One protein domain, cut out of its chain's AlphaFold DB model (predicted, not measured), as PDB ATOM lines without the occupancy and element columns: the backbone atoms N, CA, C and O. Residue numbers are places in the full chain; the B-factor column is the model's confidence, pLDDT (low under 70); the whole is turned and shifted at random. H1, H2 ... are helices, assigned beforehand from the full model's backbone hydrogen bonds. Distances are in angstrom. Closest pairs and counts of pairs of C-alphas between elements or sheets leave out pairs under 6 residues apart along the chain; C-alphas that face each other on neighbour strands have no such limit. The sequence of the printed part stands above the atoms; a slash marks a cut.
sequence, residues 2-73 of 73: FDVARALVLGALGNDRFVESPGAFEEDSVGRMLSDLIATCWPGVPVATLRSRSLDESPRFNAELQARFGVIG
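AT A GLANCE: This is residues 2 to 73 of the 73 residues of an uncharacterized protein of Mycolicibacterium tusciae (UniProt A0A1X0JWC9). This is a compact knot of five short helices in which H3, H4 and H5 pack on H1: H5 on its first residues, H3 across its later half and H4 on its last residues. H4 and H5 make a corner, and the short H2 follows the last end of H1 and packs on H4. The printed part has 72 residues with five named helices, in the order H1 H2 H3 H4 H5, and no named strand; the class is all helix. The whole is compact, with a radius of gyration of the C-alphas of 11.4 A and spans of 30 by 27 by 22 A.

IN THESE COORDINATES: Find C-alpha 2 at (155.335, 131.181, 228.127); from there H1 runs through residues 2 to 13, 16.4 A from first to last C-alpha. H2 is residues 16 to 20. Look next at C-alpha 30 at (171.422, 137.347, 227.925), where H3 begins; it holds residues 30 to 41 and measures 16.3 A. H4 is residues 47 to 56, 14.3 A long. H5, the longest helix, takes residues 58 to 71 and 20.1 A, ending at C-alpha 71 at (152.201, 135.418, 218.177).

HOW THE PARTS SIT: Begin at H1, the hub, which touches the other four helices. Its residues 2 to 6 alone touch H5, at a steep tilt of 56 degrees, opposite ways; the closest C-alphas are those of Phe 2 and Phe 69, 6.8 A apart. Its residues 8 to 12 alone touch H3, about perpendicular at 75 degrees, with the C-alphas of Val 9 and Leu 34 closest at 7.1 A. Its residues 10 to 13 alone touch H4, opposite ways at 69 degrees, a tilt only just steep; the C-alphas of Leu 13 and Arg 51 come closest at 5.1 A. H1 and H2 only just touch, only at the corner, with 3 pairs of C-alphas within 8 A; the closest are Ala 12 and Phe 18, at 6.1 A. Farther out, H2 touches H4, where the C-alphas of Val 19 and Ala 48 are closest at 5.5 A. H4 and H5 only just touch, only at the corner, with 3 pairs of C-alphas within 8 A; those of Ser 54 and Phe 61 are closest at 5.7 A. H3 is close to but not clearly touching H5, about perpendicular at 88 degrees, with the C-alphas of Cys 41 and Arg 68 closest at 6.5 A. H2 and H5 are apart. In H1, H2, H3, H4 and H5 every O i to N i+4 pair is within hydrogen-bond range.

THE WHOLE: Look at Asp 28 and Asp 56 for the two C-alphas farthest apart, 31.7 A. The printed part has no cut. The links H1 to H2, H3 to H4 and H4 to H5 are tight, and H2 to H3, with 9 residues between, is short. The mean pLDDT of the printed part is 89.9; you will find values under 70 at residues 71 to 73, of which 71 belongs to H5 and 73 is the chain's last residue.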
ATOM      1  N   PHE A   2     155.662 129.843 227.611       76.31
ATOM      2  CA  PHE A   2     155.335 131.181 228.127       76.31
ATOM      3  C   PHE A   2     155.883 131.485 229.535       76.31
ATOM      4  O   PHE A   2     156.420 132.567 229.743       76.31
ATOM      5  N   ASP A   3     155.835 130.541 230.480       82.62
ATOM      6  CA  ASP A   3     156.338 130.788 231.843       82.62
ATOM      7  C   ASP A   3     157.832 131.110 231.914       82.62
ATOM      8  O   ASP A   3     158.238 131.912 232.753       82.62
ATOM      9  N   VAL A   4     158.642 130.546 231.014       85.44
ATOM     10  CA  VAL A   4     160.083 130.834 230.960       85.44
ATOM     11  C   VAL A   4     160.314 132.245 230.426       85.44
ATOM     12  O   VAL A   4     161.019 133.029 231.054       85.44
ATOM     13  N   ALA A   5     159.666 132.600 229.312       85.06
ATOM     14  CA  ALA A   5     159.735 133.951 228.754       85.06
ATOM     15  C   ALA A   5     159.238 134.997 229.764       85.06
ATOM     16  O   ALA A   5     159.873 136.032 229.962       85.06
ATOM     17  N   ARG A   6     158.148 134.688 230.473       89.69
ATOM     18  CA  ARG A   6     157.600 135.536 231.531       89.69
ATOM     19  C   ARG A   6     158.569 135.717 232.688       89.69
ATOM     20  O   ARG A   6     158.787 136.851 233.103       89.69
ATOM     21  N   ALA A   7     159.170 134.640 233.184       92.12
ATOM     22  CA  ALA A   7     160.153 134.722 234.258       92.12
ATOM     23  C   ALA A   7     161.377 135.560 233.858       92.12
ATOM     24  O   ALA A   7     161.827 136.385 234.647       92.12
ATOM     25  N   LEU A   8     161.877 135.403 232.629       92.19
ATOM     26  CA  LEU A   8     163.022 136.168 232.129       92.19
ATOM     27  C   LEU A   8     162.712 137.661 231.991       92.19
ATOM     28  O   LEU A   8     163.489 138.489 232.458       92.19
ATOM     29  N   VAL A   9     161.568 138.010 231.397       92.69
ATOM     30  CA  VAL A   9     161.159 139.414 231.239       92.69
ATOM     31  C   VAL A   9     160.923 140.061 232.602       92.69
ATOM     32  O   VAL A   9     161.449 141.139 232.860       92.69
ATOM     33  N   LEU A  10     160.197 139.401 233.510       94.12
ATOM     34  CA  LEU A  10     159.972 139.937 234.856       94.12
ATOM     35  C   LEU A  10     161.274 140.037 235.662       94.12
ATOM     36  O   LEU A  10     161.474 141.020 236.367       94.12
ATOM     37  N   GLY A  11     162.180 139.066 235.526       94.56
ATOM     38  CA  GLY A  11     163.503 139.114 236.147       94.56
ATOM     39  C   GLY A  11     164.346 140.288 235.644       94.56
ATOM     40  O   GLY A  11     164.981 140.970 236.446       94.56
ATOM     41  N   ALA A  12     164.300 140.576 234.342       94.88
ATOM     42  CA  ALA A  12     164.970 141.731 233.752       94.88
ATOM     43  C   ALA A  12     164.372 143.059 234.246       94.88
ATOM     44  O   ALA A  12     165.110 143.955 234.640       94.88
ATOM     45  N   LEU A  13     163.041 143.168 234.307       95.44
ATOM     46  CA  LEU A  13     162.364 144.358 234.838       95.44
ATOM     47  C   LEU A  13     162.577 144.548 236.349       95.44
ATOM     48  O   LEU A  13     162.507 145.671 236.844       95.44
ATOM     49  N   GLY A  14     162.854 143.469 237.081       94.94
ATOM     50  CA  GLY A  14     163.238 143.510 238.490       94.94
ATOM     51  C   GLY A  14     164.693 143.920 238.735       94.94
ATOM     52  O   GLY A  14     165.061 144.153 239.883       94.94
ATOM     53  N   ASN A  15     165.523 144.011 237.691       95.50
ATOM     54  CA  ASN A  15     166.935 144.351 237.799       95.50
ATOM     55  C   ASN A  15     167.164 145.843 237.508       95.50
ATOM     56  O   ASN A  15     166.979 146.297 236.380       95.50
ATOM     57  N   ASP A  16     167.617 146.600 238.512       94.88
ATOM     58  CA  ASP A  16     167.818 148.054 238.392       94.88
ATOM     59  C   ASP A  16     168.791 148.421 237.268       94.88
ATOM     60  O   ASP A  16     168.470 149.249 236.418       94.88
ATOM     61  N   ARG A  17     169.931 147.724 237.183       93.75
ATOM     62  CA  ARG A  17     170.936 147.949 236.133       93.75
ATOM     63  C   ARG A  17     170.362 147.718 234.735       93.75
ATOM     64  O   ARG A  17     170.694 148.450 233.805       93.75
ATOM     65  N   PHE A  18     169.512 146.706 234.576       95.50
ATOM     66  CA  PHE A  18     168.844 146.430 233.308       95.50
ATOM     67  C   PHE A  18     167.851 147.525 232.929       95.50
ATOM     68  O   PHE A  18     167.776 147.922 231.772       95.50
ATOM     69  N   VAL A  19     167.104 148.037 233.901       95.25
ATOM     70  CA  VAL A  19     166.093 149.074 233.677       95.25
ATOM     71  C   VAL A  19     166.733 150.423 233.349       95.25
ATOM     72  O   VAL A  19     166.245 151.133 232.471       95.25
ATOM     73  N   GLU A  20     167.825 150.765 234.031       94.44
ATOM     74  CA  GLU A  20     168.559 152.019 233.836       94.44
ATOM     75  C   GLU A  20     169.373 152.031 232.541       94.44
ATOM     76  O   GLU A  20     169.552 153.081 231.924       94.44
ATOM     77  N   SER A  21     169.915 150.884 232.128       91.69
ATOM     78  CA  SER A  21     170.832 150.799 230.986       91.69
ATOM     79  C   SER A  21     170.696 149.473 230.222       91.69
ATOM     80  O   SER A  21     171.651 148.696 230.150       91.69
ATOM     81  N   PRO A  22     169.537 149.209 229.585       85.69
ATOM     82  CA  PRO A  22     169.276 147.945 228.885       85.69
ATOM     83  C   PRO A  22     170.211 147.714 227.686       85.69
ATOM     84  O   PRO A  22     170.528 146.576 227.357       85.69
ATOM     85  N   GLY A  23     170.717 148.787 227.068       85.88
ATOM     86  CA  GLY A  23     171.674 148.719 225.957       85.88
ATOM     87  C   GLY A  23     173.147 148.596 226.367       85.88
ATOM     88  O   GLY A  23     174.000 148.514 225.493       85.88
ATOM     89  N   ALA A  24     173.467 148.602 227.666       90.81
ATOM     90  CA  ALA A  24     174.851 148.516 228.154       90.81
ATOM     91  C   ALA A  24     175.369 147.073 228.284       90.81
ATOM     92  O   ALA A  24     176.492 146.852 228.741       90.81
ATOM     93  N   PHE A  25     174.541 146.089 227.940       91.81
ATOM     94  CA  PHE A  25     174.894 144.677 227.970       91.81
ATOM     95  C   PHE A  25     175.575 144.275 226.656       91.81
ATOM     96  O   PHE A  25     175.166 144.714 225.581       91.81
ATOM     97  N   GLU A  26     176.613 143.443 226.752       94.12
ATOM     98  CA  GLU A  26     177.391 142.965 225.599       94.12
ATOM     99  C   GLU A  26     176.530 142.168 224.615       94.12
ATOM    100  O   GLU A  26     175.572 141.516 225.031       94.12
ATOM    101  N   GLU A  27     176.887 142.197 223.328       89.19
ATOM    102  CA  GLU A  27     176.074 141.652 222.229       89.19
ATOM    103  C   GLU A  27     175.668 140.182 222.437       89.19
ATOM    104  O   GLU A  27     174.501 139.835 222.274       89.19
ATOM    105  N   ASP A  28     176.591 139.353 222.930       91.44
ATOM    106  CA  ASP A  28     176.377 137.918 223.171       91.44
ATOM    107  C   ASP A  28     175.799 137.594 224.560       91.44
ATOM    108  O   ASP A  28     175.716 136.435 224.976       91.44
ATOM    109  N   SER A  29     175.411 138.614 225.325       93.44
ATOM    110  CA  SER A  29     174.871 138.421 226.666       93.44
ATOM    111  C   SER A  29     173.355 138.208 226.658       93.44
ATOM    112  O   SER A  29     172.606 138.756 225.846       93.44
ATOM    113  N   VAL A  30     172.866 137.492 227.673       90.38
ATOM    114  CA  VAL A  30     171.422 137.347 227.925       90.38
ATOM    115  C   VAL A  30     170.747 138.713 228.106       90.38
ATOM    116  O   VAL A  30     169.605 138.893 227.693       90.38
ATOM    117  N   GLY A  31     171.451 139.692 228.685       92.69
ATOM    118  CA  GLY A  31     170.939 141.053 228.830       92.69
ATOM    119  C   GLY A  31     170.664 141.710 227.478       92.69
ATOM    120  O   GLY A  31     169.580 142.253 227.274       92.69
ATOM    121  N   ARG A  32     171.581 141.585 226.514       94.50
ATOM    122  CA  ARG A  32     171.341 142.095 225.162       94.50
ATOM    123  C   ARG A  32     170.161 141.395 224.499       94.50
ATOM    124  O   ARG A  32     169.256 142.076 224.018       94.50
ATOM    125  N   MET A  33     170.121 140.063 224.554       92.94
ATOM    126  CA  MET A  33     169.020 139.281 223.983       92.94
ATOM    127  C   MET A  33     167.656 139.724 224.540       92.94
ATOM    128  O   MET A  33     166.695 139.895 223.792       92.94
ATOM    129  N   LEU A  34     167.561 139.941 225.857       92.94
ATOM    130  CA  LEU A  34     166.332 140.407 226.503       92.94
ATOM    131  C   LEU A  34     165.994 141.854 226.140       92.94
ATOM    132  O   LEU A  34     164.818 142.161 225.954       92.94
ATOM    133  N   SER A  35     166.992 142.728 226.007       93.81
ATOM    134  CA  SER A  35     166.790 144.104 225.544       93.81
ATOM    135  C   SER A  35     166.188 144.132 224.137       93.81
ATOM    136  O   SER A  35     165.191 144.816 223.908       93.81
ATOM    137  N   ASP A  36     166.730 143.341 223.209       92.69
ATOM    138  CA  ASP A  36     166.243 143.274 221.826       92.69
ATOM    139  C   ASP A  36     164.844 142.663 221.732       92.69
ATOM    140  O   ASP A  36     163.978 143.152 220.998       92.69
ATOM    141  N   LEU A  37     164.581 141.629 222.532       90.62
ATOM    142  CA  LEU A  37     163.261 141.021 222.639       90.62
ATOM    143  C   LEU A  37     162.220 142.016 223.165       90.62
ATOM    144  O   LEU A  37     161.126 142.124 222.612       90.62
ATOM    145  N   ILE A  38     162.559 142.772 224.212       92.38
ATOM    146  CA  ILE A  38     161.685 143.811 224.765       92.38
ATOM    147  C   ILE A  38     161.457 144.924 223.737       92.38
ATOM    148  O   ILE A  38     160.313 145.332 223.551       92.38
ATOM    149  N   ALA A  39     162.494 145.374 223.029       92.88
ATOM    150  CA  ALA A  39     162.365 146.395 221.990       92.88
ATOM    151  C   ALA A  39     161.486 145.932 220.815       92.88
ATOM    152  O   ALA A  39     160.713 146.721 220.275       92.88
ATOM    153  N   THR A  40     161.555 144.648 220.456       90.56
ATOM    154  CA  THR A  40     160.709 144.038 219.417       90.56
ATOM    155  C   THR A  40     159.250 143.968 219.858       90.56
ATOM    156  O   THR A  40     158.338 144.307 219.107       90.56
ATOM    157  N   CYS A  41     159.017 143.549 221.100       89.56
ATOM    158  CA  CYS A  41     157.684 143.440 221.674       89.56
ATOM    159  C   CYS A  41     157.039 144.822 221.902       89.56
ATOM    160  O   CYS A  41     155.863 145.025 221.596       89.56
ATOM    161  N   TRP A  42     157.794 145.788 222.417       92.81
ATOM    162  CA  TRP A  42     157.322 147.130 222.751       92.81
ATOM    163  C   TRP A  42     158.178 148.209 222.077       92.81
ATOM    164  O   TRP A  42     158.951 148.901 222.749       92.81
ATOM    165  N   PRO A  43     158.030 148.398 220.758       92.19
ATOM    166  CA  PRO A  43     158.823 149.378 220.034       92.19
ATOM    167  C   PRO A  43     158.585 150.787 220.588       92.19
ATOM    168  O   PRO A  43     157.448 151.248 220.700       92.19
ATOM    169  N   GLY A  44     159.674 151.466 220.953       92.50
ATOM    170  CA  GLY A  44     159.653 152.838 221.466       92.50
ATOM    171  C   GLY A  44     159.181 152.999 222.915       92.50
ATOM    172  O   GLY A  44     159.116 154.131 223.393       92.50
ATOM    173  N   VAL A  45     158.872 151.915 223.637       94.56
ATOM    174  CA  VAL A  45     158.476 152.001 225.051       94.56
ATOM    175  C   VAL A  45     159.711 151.865 225.949       94.56
ATOM    176  O   VAL A  45     160.406 150.852 225.867       94.56
ATOM    177  N   PRO A  46     159.987 152.831 226.845       94.31
ATOM    178  CA  PRO A  46     161.101 152.721 227.780       94.31
ATOM    179  C   PRO A  46     160.954 151.524 228.729       94.31
ATOM    180  O   PRO A  46     159.873 151.265 229.262       94.31
ATOM    181  N   VAL A  47     162.065 150.841 229.026       94.69
ATOM    182  CA  VAL A  47     162.086 149.688 229.948       94.69
ATOM    183  C   VAL A  47     161.596 150.074 231.349       94.69
ATOM    184  O   VAL A  47     160.853 149.319 231.972       94.69
ATOM    185  N   ALA A  48     161.907 151.288 231.816       94.81
ATOM    186  CA  ALA A  48     161.381 151.825 233.072       94.81
ATOM    187  C   ALA A  48     159.845 151.905 233.094       94.81
ATOM    188  O   ALA A  48     159.222 151.547 234.091       94.81
ATOM    189  N   THR A  49     159.217 152.286 231.979       95.31
ATOM    190  CA  THR A  49     157.754 152.293 231.857       95.31
ATOM    191  C   THR A  49     157.191 150.875 231.938       95.31
ATOM    192  O   THR A  49     156.176 150.653 232.593       95.31
ATOM    193  N   LEU A  50     157.853 149.894 231.318       95.19
ATOM    194  CA  LEU A  50     157.443 148.489 231.411       95.19
ATOM    195  C   LEU A  50     157.583 147.943 232.833       95.19
ATOM    196  O   LEU A  50     156.705 147.204 233.276       95.19
ATOM    197  N   ARG A  51     158.618 148.357 233.575       95.75
ATOM    198  CA  ARG A  51     158.761 148.031 234.999       95.75
ATOM    199  C   ARG A  51     157.574 148.550 235.802       95.75
ATOM    200  O   ARG A  51     156.938 147.746 236.479       95.75
ATOM    201  N   SER A  52     157.235 149.835 235.686       95.94
ATOM    202  CA  SER A  52     156.070 150.406 236.382       95.94
ATOM    203  C   SER A  52     154.793 149.634 236.052       95.94
ATOM    204  O   SER A  52     154.093 149.181 236.947       95.94
ATOM    205  N   ARG A  53     154.548 149.339 234.769       94.81
ATOM    206  CA  ARG A  53     153.372 148.567 234.333       94.81
ATOM    207  C   ARG A  53     153.352 147.135 234.870       94.81
ATOM    208  O   ARG A  53     152.282 146.621 235.184       94.81
ATOM    209  N   SER A  54     154.513 146.491 234.996       94.44
ATOM    210  CA  SER A  54     154.617 145.143 235.571       94.44
ATOM    211  C   SER A  54     154.238 145.094 237.057       94.44
ATOM    212  O   SER A  54     153.767 144.054 237.524       94.44
ATOM    213  N   LEU A  55     154.403 146.217 237.770       93.25
ATOM    214  CA  LEU A  55     154.080 146.380 239.187       93.25
ATOM    215  C   LEU A  55     152.632 146.854 239.377       93.25
ATOM    216  O   LEU A  55     151.860 146.201 240.076       93.25
ATOM    217  N   ASP A  56     152.256 147.943 238.708       92.50
ATOM    218  CA  ASP A  56     150.984 148.644 238.922       92.50
ATOM    219  C   ASP A  56     149.811 147.967 238.197       92.50
ATOM    220  O   ASP A  56     148.678 147.965 238.676       92.50
ATOM    221  N   GLU A  57     150.075 147.353 237.041       90.50
ATOM    222  CA  GLU A  57     149.065 146.757 236.163       90.50
ATOM    223  C   GLU A  57     149.380 145.284 235.855       90.50
ATOM    224  O   GLU A  57     149.134 144.800 234.747       90.50
ATOM    225  N   SER A  58     149.923 144.548 236.832       87.50
ATOM    226  CA  SER A  58     150.483 143.202 236.624       87.50
ATOM    227  C   SER A  58     149.581 142.228 235.835       87.50
ATOM    228  O   SER A  58     150.081 141.580 234.910       87.50
ATOM    229  N   PRO A  59     148.255 142.124 236.082       91.12
ATOM    230  CA  PRO A  59     147.388 141.247 235.287       91.12
ATOM    231  C   PRO A  59     147.300 141.666 233.814       91.12
ATOM    232  O   PRO A  59     147.373 140.823 232.919       91.12
ATOM    233  N   ARG A  60     147.191 142.975 233.552       91.94
ATOM    234  CA  ARG A  60     147.129 143.533 232.196       91.94
ATOM    235  C   ARG A  60     148.459 143.339 231.476       91.94
ATOM    236  O   ARG A  60     148.461 142.889 230.334       91.94
ATOM    237  N   PHE A  61     149.569 143.619 232.154       92.94
ATOM    238  CA  PHE A  61     150.913 143.406 231.626       92.94
ATOM    239  C   PHE A  61     151.148 141.935 231.254       92.94
ATOM    240  O   PHE A  61     151.614 141.648 230.154       92.94
ATOM    241  N   ASN A  62     150.768 140.992 232.123       90.62
ATOM    242  CA  ASN A  62     150.926 139.560 231.855       90.62
ATOM    243  C   ASN A  62     150.073 139.077 230.671       90.62
ATOM    244  O   ASN A  62     150.557 138.282 229.868       90.62
ATOM    245  N   ALA A  63     148.840 139.569 230.519       91.06
ATOM    246  CA  ALA A  63     148.003 139.243 229.362       91.06
ATOM    247  C   ALA A  63     148.616 139.765 228.050       91.06
ATOM    248  O   ALA A  63     148.655 139.065 227.039       91.06
ATOM    249  N   GLU A  64     149.149 140.986 228.076       92.00
ATOM    250  CA  GLU A  64     149.819 141.611 226.935       92.00
ATOM    251  C   GLU A  64     151.117 140.882 226.556       92.00
ATOM    252  O   GLU A  64     151.412 140.676 225.379       92.00
ATOM    253  N   LEU A  65     151.885 140.461 227.560       90.44
ATOM    254  CA  LEU A  65     153.070 139.627 227.410       90.44
ATOM    255  C   LEU A  65     152.701 138.287 226.756       90.44
ATOM    256  O   LEU A  65     153.337 137.880 225.787       90.44
ATOM    257  N   GLN A  66     151.643 137.628 227.235       88.81
ATOM    258  CA  GLN A  66     151.164 136.368 226.666       88.81
ATOM    259  C   GLN A  66     150.744 136.515 225.208       88.81
ATOM    260  O   GLN A  66     151.114 135.676 224.391       88.81
ATOM    261  N   ALA A  67     150.034 137.591 224.866       90.06
ATOM    262  CA  ALA A  67     149.632 137.859 223.491       90.06
ATOM    263  C   ALA A  67     150.843 138.011 222.557       90.06
ATOM    264  O   ALA A  67     150.838 137.468 221.458       90.06
ATOM    265  N   ARG A  68     151.913 138.681 222.998       87.00
ATOM    266  CA  ARG A  68     153.123 138.853 222.177       87.00
ATOM    267  C   ARG A  68     153.899 137.566 221.967       87.00
ATOM    268  O   ARG A  68     154.253 137.245 220.840       87.00
ATOM    269  N   PHE A  69     154.129 136.808 223.034       81.44
ATOM    270  CA  PHE A  69     154.847 135.536 222.932       81.44
ATOM    271  C   PHE A  69     154.007 134.424 222.292       81.44
ATOM    272  O   PHE A  69     154.576 133.480 221.759       81.44
ATOM    273  N   GLY A  70     152.676 134.538 222.310       72.38
ATOM    274  CA  GLY A  70     151.769 133.640 221.594       72.38
ATOM    275  C   GLY A  70     151.691 133.894 220.085       72.38
ATOM    276  O   GLY A  70     151.254 133.012 219.362       72.38
ATOM    277  N   VAL A  71     152.115 135.073 219.611       60.19
ATOM    278  CA  VAL A  71     152.201 135.418 218.177       60.19
ATOM    279  C   VAL A  71     153.569 135.058 217.582       60.19
ATOM    280  O   VAL A  71     153.679 134.852 216.379       60.19
ATOM    281  N   ILE A  72     154.610 134.978 218.415       56.53
ATOM    282  CA  ILE A  72     155.982 134.613 218.011       56.53
ATOM    283  C   ILE A  72     156.184 133.074 217.983       56.53
ATOM    284  O   ILE A  72     157.249 132.600 217.594       56.53
ATOM    285  N   GLY A  73     155.170 132.294 218.386       47.34
ATOM    286  CA  GLY A  73     155.182 130.824 218.422       47.34
ATOM    287  C   GLY A  73     154.542 130.159 217.211       47.34
ATOM    288  O   GLY A  73     153.567 130.726 216.672       47.34
TER     289      GLY A  73